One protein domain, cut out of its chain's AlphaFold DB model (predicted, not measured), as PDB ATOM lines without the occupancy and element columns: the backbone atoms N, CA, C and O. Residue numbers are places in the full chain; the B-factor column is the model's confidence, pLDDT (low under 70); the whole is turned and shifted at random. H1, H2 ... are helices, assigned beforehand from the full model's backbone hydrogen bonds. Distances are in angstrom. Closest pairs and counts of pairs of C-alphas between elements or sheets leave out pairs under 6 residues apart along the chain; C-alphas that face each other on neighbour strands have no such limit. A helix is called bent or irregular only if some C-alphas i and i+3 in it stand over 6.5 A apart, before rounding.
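This is residues 7 to 172 of the 172 residues of an uncharacterized protein of Desulfobacteraceae bacterium 4572_35.2 (UniProt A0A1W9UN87). A long helical hairpin, H4 and H5, sticks out from a head of shorter helices in which H9 crosses H1, H7 and H8. H5 runs past the near end of H4 into the head, and H3 packs on H5 between H4 and the head; the turn at the far tip, residues 58 to 63, stands free. The printed part has 166 residues with nine named helices, H1 to H9 in chain order, and no named strand; the class is all helix. The whole is extended, with a radius of gyration of the C-alphas of 25.2 A and spans of 82 by 31 by 27 A, the hairpin making the length.

H5, residues 67 to 107, touches H4, residues 34 to 57, at a shallow tilt of 14 degrees, opposite ways, as a helical hairpin; the closest C-alphas, of Ala 43 and Ala 77, are 4.3 A apart. With its residues 91 to 99 alone H5 touches H3, residues 25 to 32, at a steep tilt of 49 degrees, opposite ways; the closest C-alphas, of Met 29 and Val 95, are 7.0 A apart. H2, residues 20 to 23, touches H5, the C-alphas of Ile 23 and Ile 99 being closest at 5.2 A. H9, residues 149 to 171, is the hub, touching five helices; it is irregular, with C-alphas 150 and 153 7.4 A apart. Among these five, H7, residues 117 to 128, is about perpendicular to it at 85 degrees, with the C-alphas of Ile 120 and Val 162 closest at 6.1 A. H8, residues 133 to 143, touches H9 also at 85 degrees, the C-alphas of Ile 138 and Glu 151 being closest at 6.6 A. H1, residues 7 to 16, touches H9 at 75 degrees, about perpendicular, with the C-alphas of Thr 16 and Thr 163 closest at 6.0 A. H6, residues 112 to 115, touches H8, the C-alphas of Trp 114 and Gln 143 being closest at 5.7 A. H4 and H9 are apart. Every O i to N i+4 pair is within hydrogen-bond range in H1, H3, H4, H5, H7 and H8, and 16 of 19 are in H9; H2 and H6 are too short for such a pair.

H1 begins at C-alpha 7, (-15.255, -33.465, -6.780). H5 measures 59.7 A from C-alpha 67, (-20.969, 32.313, -38.791), to C-alpha 107. H4 and H9 each measure 35.0 A; H9 ends at C-alpha 171, (-25.462, -23.958, 8.398).

The C-alphas of Ser 7 and Tyr 61, the two farthest apart, are 83.6 A apart. The printed part has no cut and no long link. Its mean pLDDT is 86.6; residues 60 to 66 and 171 to 172 are under 70.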
ATOM      1  N   SER A   7     -15.608 -34.417  -5.723       83.75
ATOM      2  CA  SER A   7     -15.255 -33.465  -6.780       83.75
ATOM      3  C   SER A   7     -16.187 -32.250  -6.808       83.75
ATOM      4  O   SER A   7     -15.707 -31.127  -6.886       83.75
ATOM      5  N   GLU A   8     -17.500 -32.438  -6.677       83.56
ATOM      6  CA  GLU A   8     -18.501 -31.366  -6.623       83.56
ATOM      7  C   GLU A   8     -18.275 -30.477  -5.406       83.56
ATOM      8  O   GLU A   8     -18.350 -29.256  -5.520       83.56
ATOM      9  N   THR A   9     -17.944 -31.093  -4.266       85.31
ATOM     10  CA  THR A   9     -17.595 -30.383  -3.030       85.31
ATOM     11  C   THR A   9     -16.344 -29.526  -3.237       85.31
ATOM     12  O   THR A   9     -16.348 -28.339  -2.926       85.31
ATOM     13  N   HIS A  10     -15.310 -30.078  -3.872       87.56
ATOM     14  CA  HIS A  10     -14.106 -29.323  -4.209       87.56
ATOM     15  C   HIS A  10     -14.389 -28.143  -5.158       87.56
ATOM     16  O   HIS A  10     -13.911 -27.033  -4.929       87.56
ATOM     17  N   TYR A  11     -15.188 -28.347  -6.210       87.38
ATOM     18  CA  TYR A  11     -15.519 -27.281  -7.159       87.38
ATOM     19  C   TYR A  11     -16.378 -26.178  -6.531       87.38
ATOM     20  O   TYR A  11     -16.142 -25.004  -6.809       87.38
ATOM     21  N   ILE A  12     -17.344 -26.506  -5.667       86.38
ATOM     22  CA  ILE A  12     -18.140 -25.467  -4.999       86.38
ATOM     23  C   ILE A  12     -17.315 -24.695  -3.966       86.38
ATOM     24  O   ILE A  12     -17.465 -23.481  -3.870       86.38
ATOM     25  N   GLU A  13     -16.388 -25.348  -3.261       86.25
ATOM     26  CA  GLU A  13     -15.428 -24.666  -2.385       86.25
ATOM     27  C   GLU A  13     -14.554 -23.689  -3.179       86.25
ATOM     28  O   GLU A  13     -14.444 -22.522  -2.802       86.25
ATOM     29  N   LEU A  14     -14.023 -24.109  -4.333       86.44
ATOM     30  CA  LEU A  14     -13.314 -23.205  -5.244       86.44
ATOM     31  C   LEU A  14     -14.197 -22.026  -5.673       86.44
ATOM     32  O   LEU A  14     -13.730 -20.889  -5.652       86.44
ATOM     33  N   ALA A  15     -15.472 -22.272  -5.994       86.25
ATOM     34  CA  ALA A  15     -16.411 -21.227  -6.402       86.25
ATOM     35  C   ALA A  15     -16.585 -20.144  -5.326       86.25
ATOM     36  O   ALA A  15     -16.708 -18.968  -5.663       86.25
ATOM     37  N   THR A  16     -16.555 -20.513  -4.038       85.19
ATOM     38  CA  THR A  16     -16.666 -19.541  -2.932       85.19
ATOM     39  C   THR A  16     -15.469 -18.596  -2.813       85.19
ATOM     40  O   THR A  16     -15.587 -17.541  -2.191       85.19
ATOM     41  N   HIS A  17     -14.331 -18.942  -3.420       86.69
ATOM     42  CA  HIS A  17     -13.113 -18.132  -3.418       86.69
ATOM     43  C   HIS A  17     -12.921 -17.306  -4.695       86.69
ATOM     44  O   HIS A  17     -11.969 -16.529  -4.775       86.69
ATOM     45  N   ILE A  18     -13.800 -17.451  -5.690       86.88
ATOM     46  CA  ILE A  18     -13.748 -16.655  -6.919       86.88
ATOM     47  C   ILE A  18     -14.195 -15.226  -6.602       86.88
ATOM     48  O   ILE A  18     -15.305 -15.004  -6.118       86.88
ATOM     49  N   ASP A  19     -13.351 -14.241  -6.919       86.19
ATOM     50  CA  ASP A  19     -13.738 -12.835  -6.823       86.19
ATOM     51  C   ASP A  19     -14.684 -12.467  -7.974       86.19
ATOM     52  O   ASP A  19     -14.275 -12.111  -9.078       86.19
ATOM     53  N   LEU A  20     -15.986 -12.553  -7.707       87.56
ATOM     54  CA  LEU A  20     -17.041 -12.228  -8.668       87.56
ATOM     55  C   LEU A  20     -17.023 -10.763  -9.126       87.56
ATOM     56  O   LEU A  20     -17.612 -10.442 -10.160       87.56
ATOM     57  N   ASN A  21     -16.352  -9.870  -8.392       86.62
ATOM     58  CA  ASN A  21     -16.202  -8.477  -8.808       86.62
ATOM     59  C   ASN A  21     -15.302  -8.367 -10.047       86.62
ATOM     60  O   ASN A  21     -15.459  -7.460 -10.859       86.62
ATOM     61  N   GLU A  22     -14.389  -9.318 -10.245       85.75
ATOM     62  CA  GLU A  22     -13.494  -9.341 -11.399       85.75
ATOM     63  C   GLU A  22     -14.173  -9.696 -12.727       85.75
ATOM     64  O   GLU A  22     -13.561  -9.509 -13.784       85.75
ATOM     65  N   ILE A  23     -15.406 -10.199 -12.667       87.31
ATOM     66  CA  ILE A  23     -16.253 -10.537 -13.817       87.31
ATOM     67  C   ILE A  23     -17.552  -9.714 -13.835       87.31
ATOM     68  O   ILE A  23     -18.456  -9.986 -14.624       87.31
ATOM     69  N   ASP A  24     -17.654  -8.690 -12.981       87.75
ATOM     70  CA  ASP A  24     -18.781  -7.762 -12.961       87.75
ATOM     71  C   ASP A  24     -18.641  -6.719 -14.075       87.75
ATOM     72  O   ASP A  24     -17.915  -5.727 -13.954       87.75
ATOM     73  N   TYR A  25     -19.366  -6.953 -15.170       85.38
ATOM     74  CA  TYR A  25     -19.382  -6.065 -16.327       85.38
ATOM     75  C   TYR A  25     -19.740  -4.624 -15.957       85.38
ATOM     76  O   TYR A  25     -19.038  -3.701 -16.369       85.38
ATOM     77  N   ASP A  26     -20.788  -4.416 -15.159       85.12
ATOM     78  CA  ASP A  26     -21.287  -3.078 -14.839       85.12
ATOM     79  C   ASP A  26     -20.270  -2.314 -13.983       85.12
ATOM     80  O   ASP A  26     -19.991  -1.134 -14.231       85.12
ATOM     81  N   MET A  27     -19.648  -2.996 -13.016       85.50
ATOM     82  CA  MET A  27     -18.620  -2.396 -12.170       85.50
ATOM     83  C   MET A  27     -17.359  -2.034 -12.970       85.50
ATOM     84  O   MET A  27     -16.839  -0.920 -12.834       85.50
ATOM     85  N   ILE A  28     -16.870  -2.941 -13.821       84.81
ATOM     86  CA  ILE A  28     -15.656  -2.724 -14.626       84.81
ATOM     87  C   ILE A  28     -15.889  -1.618 -15.660       84.81
ATOM     88  O   ILE A  28     -15.064  -0.709 -15.806       84.81
ATOM     89  N   MET A  29     -17.049  -1.634 -16.321       85.94
ATOM     90  CA  MET A  29     -17.452  -0.582 -17.251       85.94
ATOM     91  C   MET A  29     -17.523   0.776 -16.562       85.94
ATOM     92  O   MET A  29     -16.988   1.757 -17.079       85.94
ATOM     93  N   TYR A  30     -18.119   0.857 -15.371       84.00
ATOM     94  CA  TYR A  30     -18.202   2.115 -14.635       84.00
ATOM     95  C   TYR A  30     -16.816   2.704 -14.327       84.00
ATOM     96  O   TYR A  30     -16.587   3.900 -14.540       84.00
ATOM     97  N   GLN A  31     -15.867   1.874 -13.881       81.88
ATOM     98  CA  GLN A  31     -14.503   2.319 -13.570       81.88
ATOM     99  C   GLN A  31     -13.778   2.879 -14.800       81.88
ATOM    100  O   GLN A  31     -13.078   3.893 -14.715       81.88
ATOM    101  N   GLN A  32     -13.964   2.244 -15.956       79.50
ATOM    102  CA  GLN A  32     -13.254   2.595 -17.180       79.50
ATOM    103  C   GLN A  32     -13.962   3.714 -17.993       79.50
ATOM    104  O   GLN A  32     -13.313   4.424 -18.767       79.50
ATOM    105  N   ALA A  33     -15.267   3.956 -17.794       80.31
ATOM    106  CA  ALA A  33     -16.072   4.908 -18.582       80.31
ATOM    107  C   ALA A  33     -15.743   6.398 -18.334       80.31
ATOM    108  O   ALA A  33     -16.262   7.289 -19.014       80.31
ATOM    109  N   LYS A  34     -14.851   6.708 -17.386       79.25
ATOM    110  CA  LYS A  34     -14.468   8.082 -17.008       79.25
ATOM    111  C   LYS A  34     -14.003   8.936 -18.194       79.25
ATOM    112  O   LYS A  34     -14.243  10.144 -18.217       79.25
ATOM    113  N   HIS A  35     -13.339   8.329 -19.176       74.88
ATOM    114  CA  HIS A  35     -12.874   9.021 -20.382       74.88
ATOM    115  C   HIS A  35     -14.024   9.398 -21.325       74.88
ATOM    116  O   HIS A  35     -14.049  10.525 -21.820       74.88
ATOM    117  N   THR A  36     -15.013   8.519 -21.499       81.44
ATOM    118  CA  THR A  36     -16.219   8.784 -22.300       81.44
ATOM    119  C   THR A  36     -16.993   9.979 -21.749       81.44
ATOM    120  O   THR A  36     -17.316  10.904 -22.496       81.44
ATOM    121  N   TYR A  37     -17.203  10.027 -20.428       83.88
ATOM    122  CA  TYR A  37     -17.886  11.151 -19.778       83.88
ATOM    123  C   TYR A  37     -17.144  12.477 -19.944       83.88
ATOM    124  O   TYR A  37     -17.772  13.506 -20.179       83.88
ATOM    125  N   ARG A  38     -15.808  12.470 -19.864       84.62
ATOM    126  CA  ARG A  38     -14.995  13.676 -20.093       84.62
ATOM    127  C   ARG A  38     -15.131  14.195 -21.525       84.62
ATOM    128  O   ARG A  38     -15.299  15.396 -21.711       84.62
ATOM    129  N   SER A  39     -15.095  13.307 -22.518       84.81
ATOM    130  CA  SER A  39     -15.259  13.679 -23.930       84.81
ATOM    131  C   SER A  39     -16.661  14.221 -24.224       84.81
ATOM    132  O   SER A  39     -16.791  15.235 -24.907       84.81
ATOM    133  N   LEU A  40     -17.705  13.609 -23.655       88.50
ATOM    134  CA  LEU A  40     -19.084  14.103 -23.764       88.50
ATOM    135  C   LEU A  40     -19.271  15.456 -23.072       88.50
ATOM    136  O   LEU A  40     -19.929  16.340 -23.616       88.50
ATOM    137  N   PHE A  41     -18.665  15.648 -21.900       89.06
ATOM    138  CA  PHE A  41     -18.692  16.930 -21.202       89.06
ATOM    139  C   PHE A  41     -18.048  18.036 -22.044       89.06
ATOM    140  O   PHE A  41     -18.623  19.113 -22.199       89.06
ATOM    141  N   LEU A  42     -16.894  17.750 -22.654       89.31
ATOM    142  CA  LEU A  42     -16.212  18.689 -23.539       89.31
ATOM    143  C   LEU A  42     -17.057  19.020 -24.782       89.31
ATOM    144  O   LEU A  42     -17.171  20.188 -25.150       89.31
ATOM    145  N   ALA A  43     -17.710  18.018 -25.381       89.81
ATOM    146  CA  ALA A  43     -18.664  18.232 -26.468       89.81
ATOM    147  C   ALA A  43     -19.823  19.151 -26.046       89.81
ATOM    148  O   ALA A  43     -20.180  20.072 -26.779       89.81
ATOM    149  N   GLY A  44     -20.369  18.937 -24.845       90.38
ATOM    150  CA  GLY A  44     -21.418  19.775 -24.266       90.38
ATOM    151  C   GLY A  44     -20.984  21.230 -24.089       90.38
ATOM    152  O   GLY A  44     -21.734  22.133 -24.450       90.38
ATOM    153  N   ILE A  45     -19.755  21.477 -23.619       92.69
ATOM    154  CA  ILE A  45     -19.197  22.836 -23.514       92.69
ATOM    155  C   ILE A  45     -19.138  23.503 -24.891       92.69
ATOM    156  O   ILE A  45     -19.631  24.621 -25.045       92.69
ATOM    157  N   PHE A  46     -18.568  22.831 -25.896       90.88
ATOM    158  CA  PHE A  46     -18.479  23.388 -27.249       90.88
ATOM    159  C   PHE A  46     -19.857  23.690 -27.837       90.88
ATOM    160  O   PHE A  46     -20.038  24.731 -28.467       90.88
ATOM    161  N   PHE A  47     -20.839  22.826 -27.575       90.88
ATOM    162  CA  PHE A  47     -22.215  23.036 -28.007       90.88
ATOM    163  C   PHE A  47     -22.856  24.256 -27.330       90.88
ATOM    164  O   PHE A  47     -23.444  25.089 -28.014       90.88
ATOM    165  N   ILE A  48     -22.707  24.405 -26.009       92.50
ATOM    166  CA  ILE A  48     -23.255  25.544 -25.252       92.50
ATOM    167  C   ILE A  48     -22.619  26.860 -25.713       92.50
ATOM    168  O   ILE A  48     -23.332  27.835 -25.941       92.50
ATOM    169  N   ILE A  49     -21.293  26.892 -25.890       90.31
ATOM    170  CA  ILE A  49     -20.582  28.085 -26.372       90.31
ATOM    171  C   ILE A  49     -21.013  28.419 -27.804       90.31
ATOM    172  O   ILE A  49     -21.327  29.573 -28.091       90.31
ATOM    173  N   GLY A  50     -21.075  27.419 -28.690       87.44
ATOM    174  CA  GLY A  50     -21.544  27.597 -30.066       87.44
ATOM    175  C   GLY A  50     -22.971  28.141 -30.121       87.44
ATOM    176  O   GLY A  50     -23.249  29.076 -30.868       87.44
ATOM    177  N   PHE A  51     -23.856  27.630 -29.264       89.38
ATOM    178  CA  PHE A  51     -25.236  28.096 -29.160       89.38
ATOM    179  C   PHE A  51     -25.345  29.525 -28.611       89.38
ATOM    180  O   PHE A  51     -26.112  30.328 -29.137       89.38
ATOM    181  N   ALA A  52     -24.552  29.881 -27.598       88.75
ATOM    182  CA  ALA A  52     -24.519  31.240 -27.063       88.75
ATOM    183  C   ALA A  52     -24.035  32.257 -28.111       88.75
ATOM    184  O   ALA A  52     -24.629  33.325 -28.251       88.75
ATOM    185  N   LEU A  53     -22.994  31.912 -28.879       86.19
ATOM    186  CA  LEU A  53     -22.501  32.749 -29.975       86.19
ATOM    187  C   LEU A  53     -23.523  32.860 -31.111       86.19
ATOM    188  O   LEU A  53     -23.737  33.955 -31.620       86.19
ATOM    189  N   PHE A  54     -24.208  31.766 -31.448       85.19
ATOM    190  CA  PHE A  54     -25.299  31.779 -32.422       85.19
ATOM    191  C   PHE A  54     -26.431  32.735 -32.012       85.19
ATOM    192  O   PHE A  54     -26.886  33.544 -32.817       85.19
ATOM    193  N   LEU A  55     -26.862  32.693 -30.745       85.75
ATOM    194  CA  LEU A  55     -27.865  33.626 -30.221       85.75
ATOM    195  C   LEU A  55     -27.373  35.078 -30.231       85.75
ATOM    196  O   LEU A  55     -28.149  35.982 -30.536       85.75
ATOM    197  N   ALA A  56     -26.096  35.309 -29.916       84.00
ATOM    198  CA  ALA A  56     -25.504  36.642 -29.958       84.00
ATOM    199  C   ALA A  56     -25.482  37.220 -31.384       84.00
ATOM    200  O   ALA A  56     -25.739  38.411 -31.549       84.00
ATOM    201  N   GLU A  57     -25.250  36.394 -32.409       78.69
ATOM    202  CA  GLU A  57     -25.289  36.822 -33.818       78.69
ATOM    203  C   GLU A  57     -26.696  37.193 -34.311       78.69
ATOM    204  O   GLU A  57     -26.830  38.004 -35.228       78.69
ATOM    205  N   LEU A  58     -27.757  36.653 -33.699       78.38
ATOM    206  CA  LEU A  58     -29.139  37.028 -34.025       78.38
ATOM    207  C   LEU A  58     -29.510  38.433 -33.520       78.38
ATOM    208  O   LEU A  58     -30.509  39.002 -33.969       78.38
ATOM    209  N   LEU A  59     -28.729  39.014 -32.602       80.31
ATOM    210  CA  LEU A  59     -28.984  40.351 -32.075       80.31
ATOM    211  C   LEU A  59     -28.462  41.423 -33.050       80.31
ATOM    212  O   LEU A  59     -27.263  41.482 -33.326       80.31
ATOM    213  N   PRO A  60     -29.318  42.350 -33.522       66.62
ATOM    214  CA  PRO A  60     -28.983  43.283 -34.605       66.62
ATOM    215  C   PRO A  60     -27.840  44.261 -34.276       66.62
ATOM    216  O   PRO A  60     -27.265  44.858 -35.188       66.62
ATOM    217  N   TYR A  61     -27.498  44.414 -32.994       69.44
ATOM    218  CA  TYR A  61     -26.448  45.308 -32.497       69.44
ATOM    219  C   TYR A  61     -25.078  44.629 -32.323       69.44
ATOM    220  O   TYR A  61     -24.083  45.319 -32.124       69.44
ATOM    221  N   LEU A  62     -25.007  43.296 -32.417       64.88
ATOM    222  CA  LEU A  62     -23.792  42.497 -32.226       64.88
ATOM    223  C   LEU A  62     -23.371  41.857 -33.557       64.88
ATOM    224  O   LEU A  62     -23.448  40.649 -33.754       64.88
ATOM    225  N   LYS A  63     -22.915  42.676 -34.508       58.44
ATOM    226  CA  LYS A  63     -22.274  42.174 -35.733       58.44
ATOM    227  C   LYS A  63     -20.785  41.971 -35.471       58.44
ATOM    228  O   LYS A  63     -20.094  42.962 -35.253       58.44
ATOM    229  N   GLY A  64     -20.265  40.740 -35.536       59.50
ATOM    230  CA  GLY A  64     -18.802  40.599 -35.556       59.50
ATOM    231  C   GLY A  64     -18.135  39.238 -35.373       59.50
ATOM    232  O   GLY A  64     -16.943  39.170 -35.648       59.50
ATOM    233  N   PHE A  65     -18.809  38.169 -34.940       61.62
ATOM    234  CA  PHE A  65     -18.097  36.898 -34.700       61.62
ATOM    235  C   PHE A  65     -17.916  36.056 -35.972       61.62
ATOM    236  O   PHE A  65     -16.869  35.438 -36.153       61.62
ATOM    237  N   GLY A  66     -18.873  36.125 -36.897       66.31
ATOM    238  CA  GLY A  66     -18.825  35.436 -38.179       66.31
ATOM    239  C   GLY A  66     -19.298  33.992 -38.040       66.31
ATOM    240  O   GLY A  66     -18.684  33.192 -37.329       66.31
ATOM    241  N   ASN A  67     -20.326  33.633 -38.817       74.50
ATOM    242  CA  ASN A  67     -20.969  32.313 -38.791       74.50
ATOM    243  C   ASN A  67     -19.973  31.132 -38.850       74.50
ATOM    244  O   ASN A  67     -20.261  30.048 -38.351       74.50
ATOM    245  N   GLY A  68     -18.784  31.317 -39.442       80.38
ATOM    246  CA  GLY A  68     -17.730  30.297 -39.500       80.38
ATOM    247  C   GLY A  68     -17.235  29.814 -38.129       80.38
ATOM    248  O   GLY A  68     -16.997  28.617 -37.960       80.38
ATOM    249  N   ILE A  69     -17.123  30.697 -37.129       83.12
ATOM    250  CA  ILE A  69     -16.711  30.310 -35.766       83.12
ATOM    251  C   ILE A  69     -17.816  29.485 -35.095       83.12
ATOM    252  O   ILE A  69     -17.553  28.456 -34.475       83.12
ATOM    253  N   VAL A  70     -19.072  29.886 -35.282       84.25
ATOM    254  CA  VAL A  70     -20.235  29.154 -34.766       84.25
ATOM    255  C   VAL A  70     -20.312  27.751 -35.379       84.25
ATOM    256  O   VAL A  70     -20.412  26.761 -34.653       84.25
ATOM    257  N   TYR A  71     -20.180  27.633 -36.704       86.12
ATOM    258  CA  TYR A  71     -20.195  26.333 -37.381       86.12
ATOM    259  C   TYR A  71     -19.026  25.433 -36.972       86.12
ATOM    260  O   TYR A  71     -19.222  24.233 -36.787       86.12
ATOM    261  N   THR A  72     -17.824  25.986 -36.794       88.88
ATOM    262  CA  THR A  72     -16.665  25.195 -36.348       88.88
ATOM    263  C   THR A  72     -16.838  24.669 -34.924       88.88
ATOM    264  O   THR A  72     -16.489  23.518 -34.676       88.88
ATOM    265  N   LEU A  73     -17.447  25.436 -34.013       88.75
ATOM    266  CA  LEU A  73     -17.767  24.964 -32.660       88.75
ATOM    267  C   LEU A  73     -18.784  23.819 -32.662       88.75
ATOM    268  O   LEU A  73     -18.581  22.822 -31.968       88.75
ATOM    269  N   PHE A  74     -19.840  23.914 -33.476       88.94
ATOM    270  CA  PHE A  74     -20.799  22.818 -33.621       88.94
ATOM    271  C   PHE A  74     -20.164  21.573 -34.250       88.94
ATOM    272  O   PHE A  74     -20.393  20.464 -33.769       88.94
ATOM    273  N   LEU A  75     -19.324  21.738 -35.276       92.81
ATOM    274  CA  LEU A  75     -18.581  20.626 -35.873       92.81
ATOM    275  C   LEU A  75     -17.639  19.967 -34.861       92.81
ATOM    276  O   LEU A  75     -17.612  18.742 -34.776       92.81
ATOM    277  N   LEU A  76     -16.912  20.750 -34.060       91.88
ATOM    278  CA  LEU A  76     -16.063  20.224 -32.991       91.88
ATOM    279  C   LEU A  76     -16.885  19.448 -31.961       91.88
ATOM    280  O   LEU A  76     -16.511  18.327 -31.622       91.88
ATOM    281  N   ALA A  77     -18.023  19.985 -31.512       90.69
ATOM    282  CA  ALA A  77     -18.918  19.284 -30.595       90.69
ATOM    283  C   ALA A  77     -19.351  17.920 -31.164       90.69
ATOM    284  O   ALA A  77     -19.235  16.904 -30.481       90.69
ATOM    285  N   ILE A  78     -19.762  17.876 -32.436       92.31
ATOM    286  CA  ILE A  78     -20.141  16.636 -33.127       92.31
ATOM    287  C   ILE A  78     -18.962  15.653 -33.199       92.31
ATOM    288  O   ILE A  78     -19.130  14.474 -32.887       92.31
ATOM    289  N   ILE A  79     -17.760  16.123 -33.556       93.12
ATOM    290  CA  ILE A  79     -16.547  15.290 -33.601       93.12
ATOM    291  C   ILE A  79     -16.267  14.670 -32.228       93.12
ATOM    292  O   ILE A  79     -16.001  13.470 -32.151       93.12
ATOM    293  N   PHE A  80     -16.367  15.444 -31.144       90.06
ATOM    294  CA  PHE A  80     -16.166  14.928 -29.788       90.06
ATOM    295  C   PHE A  80     -17.227  13.900 -29.382       90.06
ATOM    296  O   PHE A  80     -16.875  12.909 -28.743       90.06
ATOM    297  N   VAL A  81     -18.490  14.070 -29.792       90.12
ATOM    298  CA  VAL A  81     -19.541  13.059 -29.571       90.12
ATOM    299  C   VAL A  81     -19.209  11.759 -30.300       90.12
ATOM    300  O   VAL A  81     -19.192  10.700 -29.677       90.12
ATOM    301  N   PHE A  82     -18.888  11.812 -31.596       91.94
ATOM    302  CA  PHE A  82     -18.523  10.608 -32.352       91.94
ATOM    303  C   PHE A  82     -17.266   9.936 -31.800       91.94
ATOM    304  O   PHE A  82     -17.202   8.708 -31.733       91.94
ATOM    305  N   HIS A  83     -16.276  10.724 -31.378       90.00
ATOM    306  CA  HIS A  83     -15.076  10.203 -30.737       90.00
ATOM    307  C   HIS A  83     -15.408   9.494 -29.417       90.00
ATOM    308  O   HIS A  83     -14.925   8.386 -29.189       90.00
ATOM    309  N   ALA A  84     -16.282  10.076 -28.589       89.06
ATOM    310  CA  ALA A  84     -16.742   9.460 -27.347       89.06
ATOM    311  C   ALA A  84     -17.504   8.150 -27.599       89.06
ATOM    312  O   ALA A  84     -17.205   7.151 -26.954       89.06
ATOM    313  N   LEU A  85     -18.423   8.123 -28.570       89.62
ATOM    314  CA  LEU A  85     -19.179   6.918 -28.936       89.62
ATOM    315  C   LEU A  85     -18.270   5.804 -29.464       89.62
ATOM    316  O   LEU A  85     -18.425   4.640 -29.095       89.62
ATOM    317  N   ARG A  86     -17.296   6.152 -30.313       89.75
ATOM    318  CA  ARG A  86     -16.307   5.192 -30.813       89.75
ATOM    319  C   ARG A  86     -15.477   4.617 -29.670       89.75
ATOM    320  O   ARG A  86     -15.306   3.404 -29.608       89.75
ATOM    321  N   TYR A  87     -14.981   5.482 -28.788       88.31
ATOM    322  CA  TYR A  87     -14.183   5.072 -27.639       88.31
ATOM    323  C   TYR A  87     -14.983   4.180 -26.686       88.31
ATOM    324  O   TYR A  87     -14.481   3.146 -26.259       88.31
ATOM    325  N   GLN A  88     -16.245   4.528 -26.416       88.56
ATOM    326  CA  GLN A  88     -17.144   3.707 -25.609       88.56
ATOM    327  C   GLN A  88     -17.289   2.304 -26.199       88.56
ATOM    328  O   GLN A  88     -17.082   1.329 -25.489       88.56
ATOM    329  N   LYS A  89     -17.567   2.188 -27.502       88.94
ATOM    330  CA  LYS A  89     -17.726   0.884 -28.159       88.94
ATOM    331  C   LYS A  89     -16.444   0.042 -28.134       88.94
ATOM    332  O   LYS A  89     -16.495  -1.174 -27.949       88.94
ATOM    333  N   GLU A  90     -15.287   0.671 -28.341       89.31
ATOM    334  CA  GLU A  90     -13.984  -0.003 -28.249       89.31
ATOM    335  C   GLU A  90     -13.729  -0.543 -26.835       89.31
ATOM    336  O   GLU A  90     -13.279  -1.675 -26.662       89.31
ATOM    337  N   MET A  91     -14.069   0.255 -25.829       89.50
ATOM    338  CA  MET A  91     -13.924  -0.092 -24.425       89.50
ATOM    339  C   MET A  91     -14.918  -1.181 -23.989       89.50
ATOM    340  O   MET A  91     -14.478  -2.153 -23.386       89.50
ATOM    341  N   GLU A  92     -16.195  -1.115 -24.384       89.44
ATOM    342  CA  GLU A  92     -17.182  -2.197 -24.185       89.44
ATOM    343  C   GLU A  92     -16.659  -3.529 -24.733       89.44
ATOM    344  O   GLU A  92     -16.707  -4.564 -24.065       89.44
ATOM    345  N   THR A  93     -16.093  -3.492 -25.940       89.56
ATOM    346  CA  THR A  93     -15.522  -4.673 -26.592       89.56
ATOM    347  C   THR A  93     -14.345  -5.218 -25.782       89.56
ATOM    348  O   THR A  93     -14.300  -6.411 -25.490       89.56
ATOM    349  N   ARG A  94     -13.406  -4.355 -25.372       89.56
ATOM    350  CA  ARG A  94     -12.234  -4.759 -24.581       89.56
ATOM    351  C   ARG A  94     -12.628  -5.367 -23.234       89.56
ATOM    352  O   ARG A  94     -12.162  -6.457 -22.924       89.56
ATOM    353  N   VAL A  95     -13.496  -4.694 -22.478       90.12
ATOM    354  CA  VAL A  95     -13.976  -5.166 -21.168       90.12
ATOM    355  C   VAL A  95     -14.647  -6.524 -21.299       90.12
ATOM    356  O   VAL A  95     -14.356  -7.437 -20.533       90.12
ATOM    357  N   THR A  96     -15.496  -6.685 -22.313       90.88
ATOM    358  CA  THR A  96     -16.144  -7.968 -22.586       90.88
ATOM    359  C   THR A  96     -15.115  -9.073 -22.806       90.88
ATOM    360  O   THR A  96     -15.216 -10.132 -22.194       90.88
ATOM    361  N   TYR A  97     -14.113  -8.840 -23.659       90.88
ATOM    362  CA  TYR A  97     -13.069  -9.832 -23.917       90.88
ATOM    363  C   TYR A  97     -12.260 -10.168 -22.662       90.88
ATOM    364  O   TYR A  97     -11.981 -11.340 -22.427       90.88
ATOM    365  N   GLU A  98     -11.906  -9.170 -21.851       90.88
ATOM    366  CA  GLU A  98     -11.194  -9.381 -20.585       90.88
ATOM    367  C   GLU A  98     -12.009 -10.262 -19.628       90.88
ATOM    368  O   GLU A  98     -11.477 -11.221 -19.068       90.88
ATOM    369  N   ILE A  99     -13.311  -9.997 -19.484       92.56
ATOM    370  CA  ILE A  99     -14.197 -10.800 -18.632       92.56
ATOM    371  C   ILE A  99     -14.353 -12.220 -19.184       92.56
ATOM    372  O   ILE A  99     -14.231 -13.181 -18.428       92.56
ATOM    373  N   LEU A 100     -14.562 -12.378 -20.494       91.75
ATOM    374  CA  LEU A 100     -14.674 -13.698 -21.121       91.75
ATOM    375  C   LEU A 100     -13.403 -14.529 -20.946       91.75
ATOM    376  O   LEU A 100     -13.502 -15.720 -20.677       91.75
ATOM    377  N   GLN A 101     -12.218 -13.921 -21.036       90.81
ATOM    378  CA  GLN A 101     -10.955 -14.618 -20.773       90.81
ATOM    379  C   GLN A 101     -10.864 -15.111 -19.327       90.81
ATOM    380  O   GLN A 101     -10.415 -16.232 -19.090       90.81
ATOM    381  N   LYS A 102     -11.317 -14.304 -18.361       91.00
ATOM    382  CA  LYS A 102     -11.374 -14.716 -16.953       91.00
ATOM    383  C   LYS A 102     -12.375 -15.844 -16.732       91.00
ATOM    384  O   LYS A 102     -12.032 -16.831 -16.090       91.00
ATOM    385  N   ILE A 103     -13.574 -15.740 -17.307       90.81
ATOM    386  CA  ILE A 103     -14.583 -16.806 -17.251       90.81
ATOM    387  C   ILE A 103     -14.035 -18.083 -17.889       90.81
ATOM    388  O   ILE A 103     -14.141 -19.148 -17.298       90.81
ATOM    389  N   GLN A 104     -13.373 -17.995 -19.042       90.06
ATOM    390  CA  GLN A 104     -12.759 -19.149 -19.694       90.06
ATOM    391  C   GLN A 104     -11.646 -19.777 -18.839       90.06
ATOM    392  O   GLN A 104     -11.504 -20.999 -18.817       90.06
ATOM    393  N   ALA A 105     -10.874 -18.967 -18.109       87.94
ATOM    394  CA  ALA A 105      -9.875 -19.463 -17.166       87.94
ATOM    395  C   ALA A 105     -10.508 -20.193 -15.967       87.94
ATOM    396  O   ALA A 105      -9.945 -21.186 -15.508       87.94
ATOM    397  N   ILE A 106     -11.676 -19.739 -15.496       88.31
ATOM    398  CA  ILE A 106     -12.463 -20.412 -14.450       88.31
ATOM    399  C   ILE A 106     -13.060 -21.721 -14.986       88.31
ATOM    400  O   ILE A 106     -12.911 -22.770 -14.366       88.31
ATOM    401  N   GLU A 107     -13.708 -21.667 -16.152       88.56
ATOM    402  CA  GLU A 107     -14.378 -22.803 -16.796       88.56
ATOM    403  C   GLU A 107     -13.409 -23.928 -17.180       88.56
ATOM    404  O   GLU A 107     -13.741 -25.116 -17.086       88.56
ATOM    405  N   GLY A 108     -12.196 -23.565 -17.602       84.56
ATOM    406  CA  GLY A 108     -11.197 -24.508 -18.083       84.56
ATOM    407  C   GLY A 108     -11.692 -25.329 -19.279       84.56
ATOM    408  O   GLY A 108     -12.585 -24.938 -20.024       84.56
ATOM    409  N   THR A 109     -11.100 -26.506 -19.485       77.62
ATOM    410  CA  THR A 109     -11.429 -27.382 -20.626       77.62
ATOM    411  C   THR A 109     -12.647 -28.274 -20.396       77.62
ATOM    412  O   THR A 109     -13.092 -28.945 -21.320       77.62
ATOM    413  N   SER A 110     -13.143 -28.347 -19.159       77.44
ATOM    414  CA  SER A 110     -14.165 -29.319 -18.746       77.44
ATOM    415  C   SER A 110     -15.496 -28.693 -18.325       77.44
ATOM    416  O   SER A 110     -16.388 -29.448 -17.940       77.44
ATOM    417  N   GLY A 111     -15.606 -27.362 -18.357       84.44
ATOM    418  CA  GLY A 111     -16.782 -26.612 -17.924       84.44
ATOM    419  C   GLY A 111     -16.937 -26.603 -16.402       84.44
ATOM    420  O   GLY A 111     -17.294 -27.613 -15.801       84.44
ATOM    421  N   PHE A 112     -16.678 -25.472 -15.752       89.31
ATOM    422  CA  PHE A 112     -16.759 -25.353 -14.293       89.31
ATOM    423  C   PHE A 112     -18.212 -25.392 -13.818       89.31
ATOM    424  O   PHE A 112     -18.540 -26.196 -12.945       89.31
ATOM    425  N   LEU A 113     -19.107 -24.604 -14.429       90.19
ATOM    426  CA  LEU A 113     -20.540 -24.670 -14.112       90.19
ATOM    427  C   LEU A 113     -21.115 -26.071 -14.346       90.19
ATOM    428  O   LEU A 113     -21.920 -26.550 -13.547       90.19
ATOM    429  N   TRP A 114     -20.666 -26.766 -15.395       88.56
ATOM    430  CA  TRP A 114     -21.065 -28.151 -15.645       88.56
ATOM    431  C   TRP A 114     -20.674 -29.096 -14.496       88.56
ATOM    432  O   TRP A 114     -21.461 -29.964 -14.113       88.56
ATOM    433  N   ARG A 115     -19.494 -28.916 -13.888       89.00
ATOM    434  CA  ARG A 115     -19.037 -29.738 -12.749       89.00
ATOM    435  C   ARG A 115     -19.888 -29.565 -11.497       89.00
ATOM    436  O   ARG A 115     -19.945 -30.492 -10.698       89.00
ATOM    437  N   ILE A 116     -20.563 -28.430 -11.344       90.12
ATOM    438  CA  ILE A 116     -21.476 -28.153 -10.224       90.12
ATOM    439  C   ILE A 116     -22.955 -28.208 -10.641       90.12
ATOM    440  O   ILE A 116     -23.820 -27.698  -9.929       90.12
ATOM    441  N   ASN A 117     -23.278 -28.847 -11.771       90.19
ATOM    442  CA  ASN A 117     -24.639 -28.924 -12.315       90.19
ATOM    443  C   ASN A 117     -25.663 -29.454 -11.292       90.19
ATOM    444  O   ASN A 117     -26.747 -28.894 -11.149       90.19
ATOM    445  N   THR A 118     -25.309 -30.470 -10.502       89.31
ATOM    446  CA  THR A 118     -26.185 -31.015  -9.448       89.31
ATOM    447  C   THR A 118     -26.616 -29.947  -8.436       89.31
ATOM    448  O   THR A 118     -27.786 -29.885  -8.059       89.31
ATOM    449  N   LEU A 119     -25.689 -29.068  -8.036       90.62
ATOM    450  CA  LEU A 119     -25.957 -27.948  -7.131       90.62
ATOM    451  C   LEU A 119     -26.802 -26.870  -7.801       90.62
ATOM    452  O   LEU A 119     -27.738 -26.364  -7.186       90.62
ATOM    453  N   ILE A 120     -26.497 -26.550  -9.061       92.38
ATOM    454  CA  ILE A 120     -27.280 -25.596  -9.850       92.38
ATOM    455  C   ILE A 120     -28.735 -26.068  -9.943       92.38
ATOM    456  O   ILE A 120     -29.646 -25.314  -9.612       92.38
ATOM    457  N   ASN A 121     -28.957 -27.330 -10.315       92.25
ATOM    458  CA  ASN A 121     -30.296 -27.895 -10.455       92.25
ATOM    459  C   ASN A 121     -31.044 -27.913  -9.124       92.25
ATOM    460  O   ASN A 121     -32.216 -27.555  -9.092       92.25
ATOM    461  N   ALA A 122     -30.380 -28.289  -8.028       90.75
ATOM    462  CA  ALA A 122     -30.993 -28.275  -6.702       90.75
ATOM    463  C   ALA A 122     -31.388 -26.853  -6.269       90.75
ATOM    464  O   ALA A 122     -32.519 -26.638  -5.836       90.75
ATOM    465  N   CYS A 123     -30.495 -25.879  -6.463       92.56
ATOM    466  CA  CYS A 123     -30.762 -24.470  -6.183       92.56
ATOM    467  C   CYS A 123     -31.936 -23.943  -7.025       92.56
ATOM    468  O   CYS A 123     -32.845 -23.306  -6.496       92.56
ATOM    469  N   CYS A 124     -31.951 -24.226  -8.332       92.25
ATOM    470  CA  CYS A 124     -33.027 -23.791  -9.219       92.25
ATOM    471  C   CYS A 124     -34.358 -24.487  -8.914       92.25
ATOM    472  O   CYS A 124     -35.405 -23.846  -8.964       92.25
ATOM    473  N   GLN A 125     -34.335 -25.769  -8.552       92.44
ATOM    474  CA  GLN A 125     -35.537 -26.507  -8.176       92.44
ATOM    475  C   GLN A 125     -36.186 -25.926  -6.918       92.44
ATOM    476  O   GLN A 125     -37.409 -25.815  -6.863       92.44
ATOM    477  N   GLU A 126     -35.387 -25.549  -5.918       90.94
ATOM    478  CA  GLU A 126     -35.891 -24.949  -4.681       90.94
ATOM    479  C   GLU A 126     -36.457 -23.544  -4.916       90.94
ATOM    480  O   GLU A 126     -37.520 -23.208  -4.399       90.94
ATOM    481  N   GLU A 127     -35.769 -22.724  -5.711       89.50
ATOM    482  CA  GLU A 127     -36.133 -21.314  -5.861       89.50
ATOM    483  C   GLU A 127     -37.179 -21.054  -6.950       89.50
ATOM    484  O   GLU A 127     -38.030 -20.178  -6.801       89.50
ATOM    485  N   TYR A 128     -37.122 -21.811  -8.044       89.56
ATOM    486  CA  TYR A 128     -37.945 -21.595  -9.235       89.56
ATOM    487  C   TYR A 128     -38.899 -22.755  -9.537       89.56
ATOM    488  O   TYR A 128     -39.719 -22.644 -10.446       89.56
ATOM    489  N   GLY A 129     -38.818 -23.871  -8.806       90.62
ATOM    490  CA  GLY A 129     -39.626 -25.066  -9.071       90.62
ATOM    491  C   GLY A 129     -39.198 -25.855 -10.316       90.62
ATOM    492  O   GLY A 129     -39.894 -26.794 -10.702       90.62
ATOM    493  N   GLY A 130     -38.071 -25.495 -10.934       90.19
ATOM    494  CA  GLY A 130     -37.536 -26.108 -12.149       90.19
ATOM    495  C   GLY A 130     -36.297 -25.371 -12.660       90.19
ATOM    496  O   GLY A 130     -35.895 -24.357 -12.092       90.19
ATOM    497  N   LEU A 131     -35.686 -25.880 -13.734       90.81
ATOM    498  CA  LEU A 131     -34.519 -25.259 -14.367       90.81
ATOM    499  C   LEU A 131     -34.971 -24.210 -15.401       90.81
ATOM    500  O   LEU A 131     -35.627 -24.587 -16.370       90.81
ATOM    501  N   PRO A 132     -34.649 -22.913 -15.232       92.38
ATOM    502  CA  PRO A 132     -34.985 -21.894 -16.225       92.38
ATOM    503  C   PRO A 132     -34.211 -22.083 -17.538       92.38
ATOM    504  O   PRO A 132     -33.032 -22.438 -17.506       92.38
ATOM    505  N   ASP A 133     -34.820 -21.729 -18.675       89.81
ATOM    506  CA  ASP A 133     -34.221 -21.887 -20.016       89.81
ATOM    507  C   ASP A 133     -32.828 -21.243 -20.140       89.81
ATOM    508  O   ASP A 133     -31.908 -21.840 -20.693       89.81
ATOM    509  N   GLY A 134     -32.634 -20.049 -19.567       89.31
ATOM    510  CA  GLY A 134     -31.327 -19.383 -19.575       89.31
ATOM    511  C   GLY A 134     -30.252 -20.161 -18.808       89.31
ATOM    512  O   GLY A 134     -29.096 -20.201 -19.224       89.31
ATOM    513  N   VAL A 135     -30.628 -20.824 -17.708       90.81
ATOM    514  CA  VAL A 135     -29.707 -21.669 -16.931       90.81
ATOM    515  C   VAL A 135     -29.384 -22.952 -17.699       90.81
ATOM    516  O   VAL A 135     -28.247 -23.415 -17.689       90.81
ATOM    517  N   GLN A 136     -30.351 -23.509 -18.427       90.62
ATOM    518  CA  GLN A 136     -30.093 -24.651 -19.301       90.62
ATOM    519  C   GLN A 136     -29.132 -24.284 -20.446       90.62
ATOM    520  O   GLN A 136     -28.215 -25.050 -20.764       90.62
ATOM    521  N   GLN A 137     -29.309 -23.103 -21.045       90.81
ATOM    522  CA  GLN A 137     -28.426 -22.596 -22.093       90.81
ATOM    523  C   GLN A 137     -26.990 -22.448 -21.577       90.81
ATOM    524  O   GLN A 137     -26.085 -23.053 -22.143       90.81
ATOM    525  N   ILE A 138     -26.786 -21.757 -20.451       92.19
ATOM    526  CA  ILE A 138     -25.435 -21.514 -19.928       92.19
ATOM    527  C   ILE A 138     -24.730 -22.797 -19.466       92.19
ATOM    528  O   ILE A 138     -23.513 -22.917 -19.593       92.19
ATOM    529  N   GLN A 139     -25.477 -23.794 -18.977       89.69
ATOM    530  CA  GLN A 139     -24.924 -25.121 -18.689       89.69
ATOM    531  C   GLN A 139     -24.447 -25.828 -19.961       89.69
ATOM    532  O   GLN A 139     -23.398 -26.470 -19.948       89.69
ATOM    533  N   THR A 140     -25.191 -25.685 -21.059       89.56
ATOM    534  CA  THR A 140     -24.803 -26.233 -22.366       89.56
ATOM    535  C   THR A 140     -23.551 -25.531 -22.895       89.56
ATOM    536  O   THR A 140     -22.617 -26.202 -23.333       89.56
ATOM    537  N   SER A 141     -23.485 -24.201 -22.787       89.56
ATOM    538  CA  SER A 141     -22.319 -23.386 -23.157       89.56
ATOM    539  C   SER A 141     -21.080 -23.756 -22.325       89.56
ATOM    540  O   SER A 141     -20.007 -24.031 -22.868       89.56
ATOM    541  N   SER A 142     -21.243 -23.908 -21.006       88.31
ATOM    542  CA  SER A 142     -20.196 -24.401 -20.094       88.31
ATOM    543  C   SER A 142     -19.684 -25.785 -20.499       88.31
ATOM    544  O   SER A 142     -18.475 -25.991 -20.614       88.31
ATOM    545  N   GLN A 143     -20.586 -26.728 -20.793       87.00
ATOM    546  CA  GLN A 143     -20.219 -28.071 -21.243       87.00
ATOM    547  C   GLN A 143     -19.481 -28.052 -22.591       87.00
ATOM    548  O   GLN A 143     -18.574 -28.855 -22.811       87.00
ATOM    549  N   ALA A 144     -19.852 -27.133 -23.486       84.25
ATOM    550  CA  ALA A 144     -19.188 -26.922 -24.770       84.25
ATOM    551  C   ALA A 144     -17.818 -26.222 -24.643       84.25
ATOM    552  O   ALA A 144     -17.100 -26.105 -25.637       84.25
ATOM    553  N   GLY A 145     -17.427 -25.800 -23.434       72.62
ATOM    554  CA  GLY A 145     -16.119 -25.215 -23.147       72.62
ATOM    555  C   GLY A 145     -16.032 -23.710 -23.392       72.62
ATOM    556  O   GLY A 145     -14.928 -23.188 -23.566       72.62
ATOM    557  N   GLY A 146     -17.162 -22.999 -23.420       81.75
ATOM    558  CA  GLY A 146     -17.148 -21.552 -23.597       81.75
ATOM    559  C   GLY A 146     -18.471 -20.888 -23.254       81.75
ATOM    560  O   GLY A 146     -19.514 -21.276 -23.763       81.75
ATOM    561  N   ILE A 147     -18.397 -19.851 -22.425       88.94
ATOM    562  CA  ILE A 147     -19.512 -18.954 -22.112       88.94
ATOM    563  C   ILE A 147     -19.530 -17.823 -23.135       88.94
ATOM    564  O   ILE A 147     -18.484 -17.263 -23.475       88.94
ATOM    565  N   GLU A 148     -20.710 -17.484 -23.637       87.00
ATOM    566  CA  GLU A 148     -20.875 -16.428 -24.629       87.00
ATOM    567  C   GLU A 148     -20.975 -15.035 -23.989       87.00
ATOM    568  O   GLU A 148     -21.313 -14.863 -22.818       87.00
ATOM    569  N   MET A 149     -20.739 -13.991 -24.792       84.56
ATOM    570  CA  MET A 149     -20.844 -12.591 -24.352       84.56
ATOM    571  C   MET A 149     -22.198 -12.273 -23.698       84.56
ATOM    572  O   MET A 149     -22.246 -11.571 -22.690       84.56
ATOM    573  N   GLY A 150     -23.295 -12.793 -24.257       85.88
ATOM    574  CA  GLY A 150     -24.645 -12.574 -23.728       85.88
ATOM    575  C   GLY A 150     -24.906 -13.264 -22.386       85.88
ATOM    576  O   GLY A 150     -25.872 -12.930 -21.703       85.88
ATOM    577  N   GLU A 151     -24.040 -14.195 -21.990       89.94
ATOM    578  CA  GLU A 151     -24.211 -15.041 -20.813       89.94
ATOM    579  C   GLU A 151     -23.388 -14.561 -19.614       89.94
ATOM    580  O   GLU A 151     -23.644 -15.011 -18.506       89.94
ATOM    581  N   ILE A 152     -22.455 -13.614 -19.785       89.88
ATOM    582  CA  ILE A 152     -21.558 -13.108 -18.722       89.88
ATOM    583  C   ILE A 152     -22.322 -12.725 -17.449       89.88
ATOM    584  O   ILE A 152     -21.946 -13.108 -16.341       89.88
ATOM    585  N   LYS A 153     -23.410 -11.964 -17.600       90.06
ATOM    586  CA  LYS A 153     -24.214 -11.525 -16.457       90.06
ATOM    587  C   LYS A 153     -24.870 -12.711 -15.756       90.06
ATOM    588  O   LYS A 153     -24.781 -12.838 -14.541       90.06
ATOM    589  N   LEU A 154     -25.479 -13.599 -16.540       92.38
ATOM    590  CA  LEU A 154     -26.129 -14.794 -16.019       92.38
ATOM    591  C   LEU A 154     -25.122 -15.734 -15.347       92.38
ATOM    592  O   LEU A 154     -25.442 -16.314 -14.317       92.38
ATOM    593  N   TYR A 155     -23.907 -15.840 -15.887       92.69
ATOM    594  CA  TYR A 155     -22.802 -16.610 -15.325       92.69
ATOM    595  C   TYR A 155     -22.496 -16.174 -13.897       92.69
ATOM    596  O   TYR A 155     -22.539 -16.981 -12.968       92.69
ATOM    597  N   LYS A 156     -22.228 -14.874 -13.730       92.81
ATOM    598  CA  LYS A 156     -21.927 -14.274 -12.433       92.81
ATOM    599  C   LYS A 156     -23.096 -14.464 -11.467       92.81
ATOM    600  O   LYS A 156     -22.892 -14.971 -10.368       92.81
ATOM    601  N   ASP A 157     -24.304 -14.090 -11.889       92.50
ATOM    602  CA  ASP A 157     -25.503 -14.141 -11.047       92.50
ATOM    603  C   ASP A 157     -25.797 -15.577 -10.582       92.50
ATOM    604  O   ASP A 157     -26.140 -15.805  -9.418       92.50
ATOM    605  N   LEU A 158     -25.625 -16.559 -11.472       92.81
ATOM    606  CA  LEU A 158     -25.807 -17.973 -11.162       92.81
ATOM    607  C   LEU A 158     -24.751 -18.472 -10.173       92.81
ATOM    608  O   LEU A 158     -25.107 -19.108  -9.181       92.81
ATOM    609  N   LEU A 159     -23.470 -18.161 -10.402       92.69
ATOM    610  CA  LEU A 159     -22.379 -18.570  -9.516       92.69
ATOM    611  C   LEU A 159     -22.551 -17.971  -8.113       92.69
ATOM    612  O   LEU A 159     -22.440 -18.678  -7.108       92.69
ATOM    613  N   GLU A 160     -22.896 -16.684  -8.031       93.56
ATOM    614  CA  GLU A 160     -23.164 -15.987  -6.770       93.56
ATOM    615  C   GLU A 160     -24.336 -16.615  -6.014       93.56
ATOM    616  O   GLU A 160     -24.290 -16.826  -4.801       93.56
ATOM    617  N   LYS A 161     -25.408 -16.924  -6.737       92.62
ATOM    618  CA  LYS A 161     -26.612 -17.498  -6.154       92.62
ATOM    619  C   LYS A 161     -26.373 -18.910  -5.633       92.62
ATOM    620  O   LYS A 161     -26.737 -19.197  -4.493       92.62
ATOM    621  N   VAL A 162     -25.735 -19.763  -6.428       92.56
ATOM    622  CA  VAL A 162     -25.475 -21.163  -6.070       92.56
ATOM    623  C   VAL A 162     -24.505 -21.254  -4.896       92.56
ATOM    624  O   VAL A 162     -24.758 -22.011  -3.964       92.56
ATOM    625  N   THR A 163     -23.449 -20.436  -4.874       91.94
ATOM    626  CA  THR A 163     -22.507 -20.383  -3.738       91.94
ATOM    627  C   THR A 163     -23.180 -19.891  -2.455       91.94
ATOM    628  O   THR A 163     -23.019 -20.507  -1.400       91.94
ATOM    629  N   LYS A 164     -24.009 -18.839  -2.527       92.38
ATOM    630  CA  LYS A 164     -24.794 -18.353  -1.376       92.38
ATOM    631  C   LYS A 164     -25.806 -19.377  -0.880       92.38
ATOM    632  O   LYS A 164     -25.992 -19.515   0.328       92.38
ATOM    633  N   TRP A 165     -26.491 -20.061  -1.790       92.31
ATOM    634  CA  TRP A 165     -27.438 -21.113  -1.440       92.31
ATOM    635  C   TRP A 165     -26.727 -22.291  -0.771       92.31
ATOM    636  O   TRP A 165     -27.138 -22.716   0.306       92.31
ATOM    637  N   TYR A 166     -25.603 -22.741  -1.332       90.00
ATOM    638  CA  TYR A 166     -24.790 -23.809  -0.757       90.00
ATOM    639  C   TYR A 166     -24.307 -23.470   0.660       90.00
ATOM    640  O   TYR A 166     -24.462 -24.278   1.573       90.00
ATOM    641  N   ALA A 167     -23.826 -22.242   0.883       87.88
ATOM    642  CA  ALA A 167     -23.420 -21.783   2.212       87.88
ATOM    643  C   ALA A 167     -24.575 -21.828   3.233       87.88
ATOM    644  O   ALA A 167     -24.368 -22.216   4.380       87.88
ATOM    645  N   LYS A 168     -25.812 -21.493   2.831       88.00
ATOM    646  CA  LYS A 168     -26.995 -21.621   3.706       88.00
ATOM    647  C   LYS A 168     -27.303 -23.078   4.052       88.00
ATOM    648  O   LYS A 168     -27.682 -23.359   5.184       88.00
ATOM    649  N   GLN A 169     -27.130 -23.990   3.096       85.38
ATOM    650  CA  GLN A 169     -27.355 -25.426   3.288       85.38
ATOM    651  C   GLN A 169     -26.287 -26.097   4.171       85.38
ATOM    652  O   GLN A 169     -26.515 -27.208   4.635       85.38
ATOM    653  N   GLN A 170     -25.136 -25.453   4.413       76.81
ATOM    654  CA  GLN A 170     -24.118 -25.944   5.354       76.81
ATOM    655  C   GLN A 170     -24.374 -25.534   6.815       76.81
ATOM    656  O   GLN A 170     -23.835 -26.157   7.727       76.81
ATOM    657  N   VAL A 171     -25.158 -24.477   7.048       67.06
ATOM    658  CA  VAL A 171     -25.462 -23.958   8.398       67.06
ATOM    659  C   VAL A 171     -26.728 -24.601   8.992       67.06
ATOM    660  O   VAL A 171     -26.918 -24.548  10.207       67.06
ATOM    661  N   ASN A 172     -27.563 -25.227   8.154       52.25
ATOM    662  CA  ASN A 172     -28.779 -25.963   8.530       52.25
ATOM    663  C   ASN A 172     -28.552 -27.479   8.560       52.25
ATOM    664  O   ASN A 172     -29.151 -28.135   9.441       52.25
TER     665      ASN A 172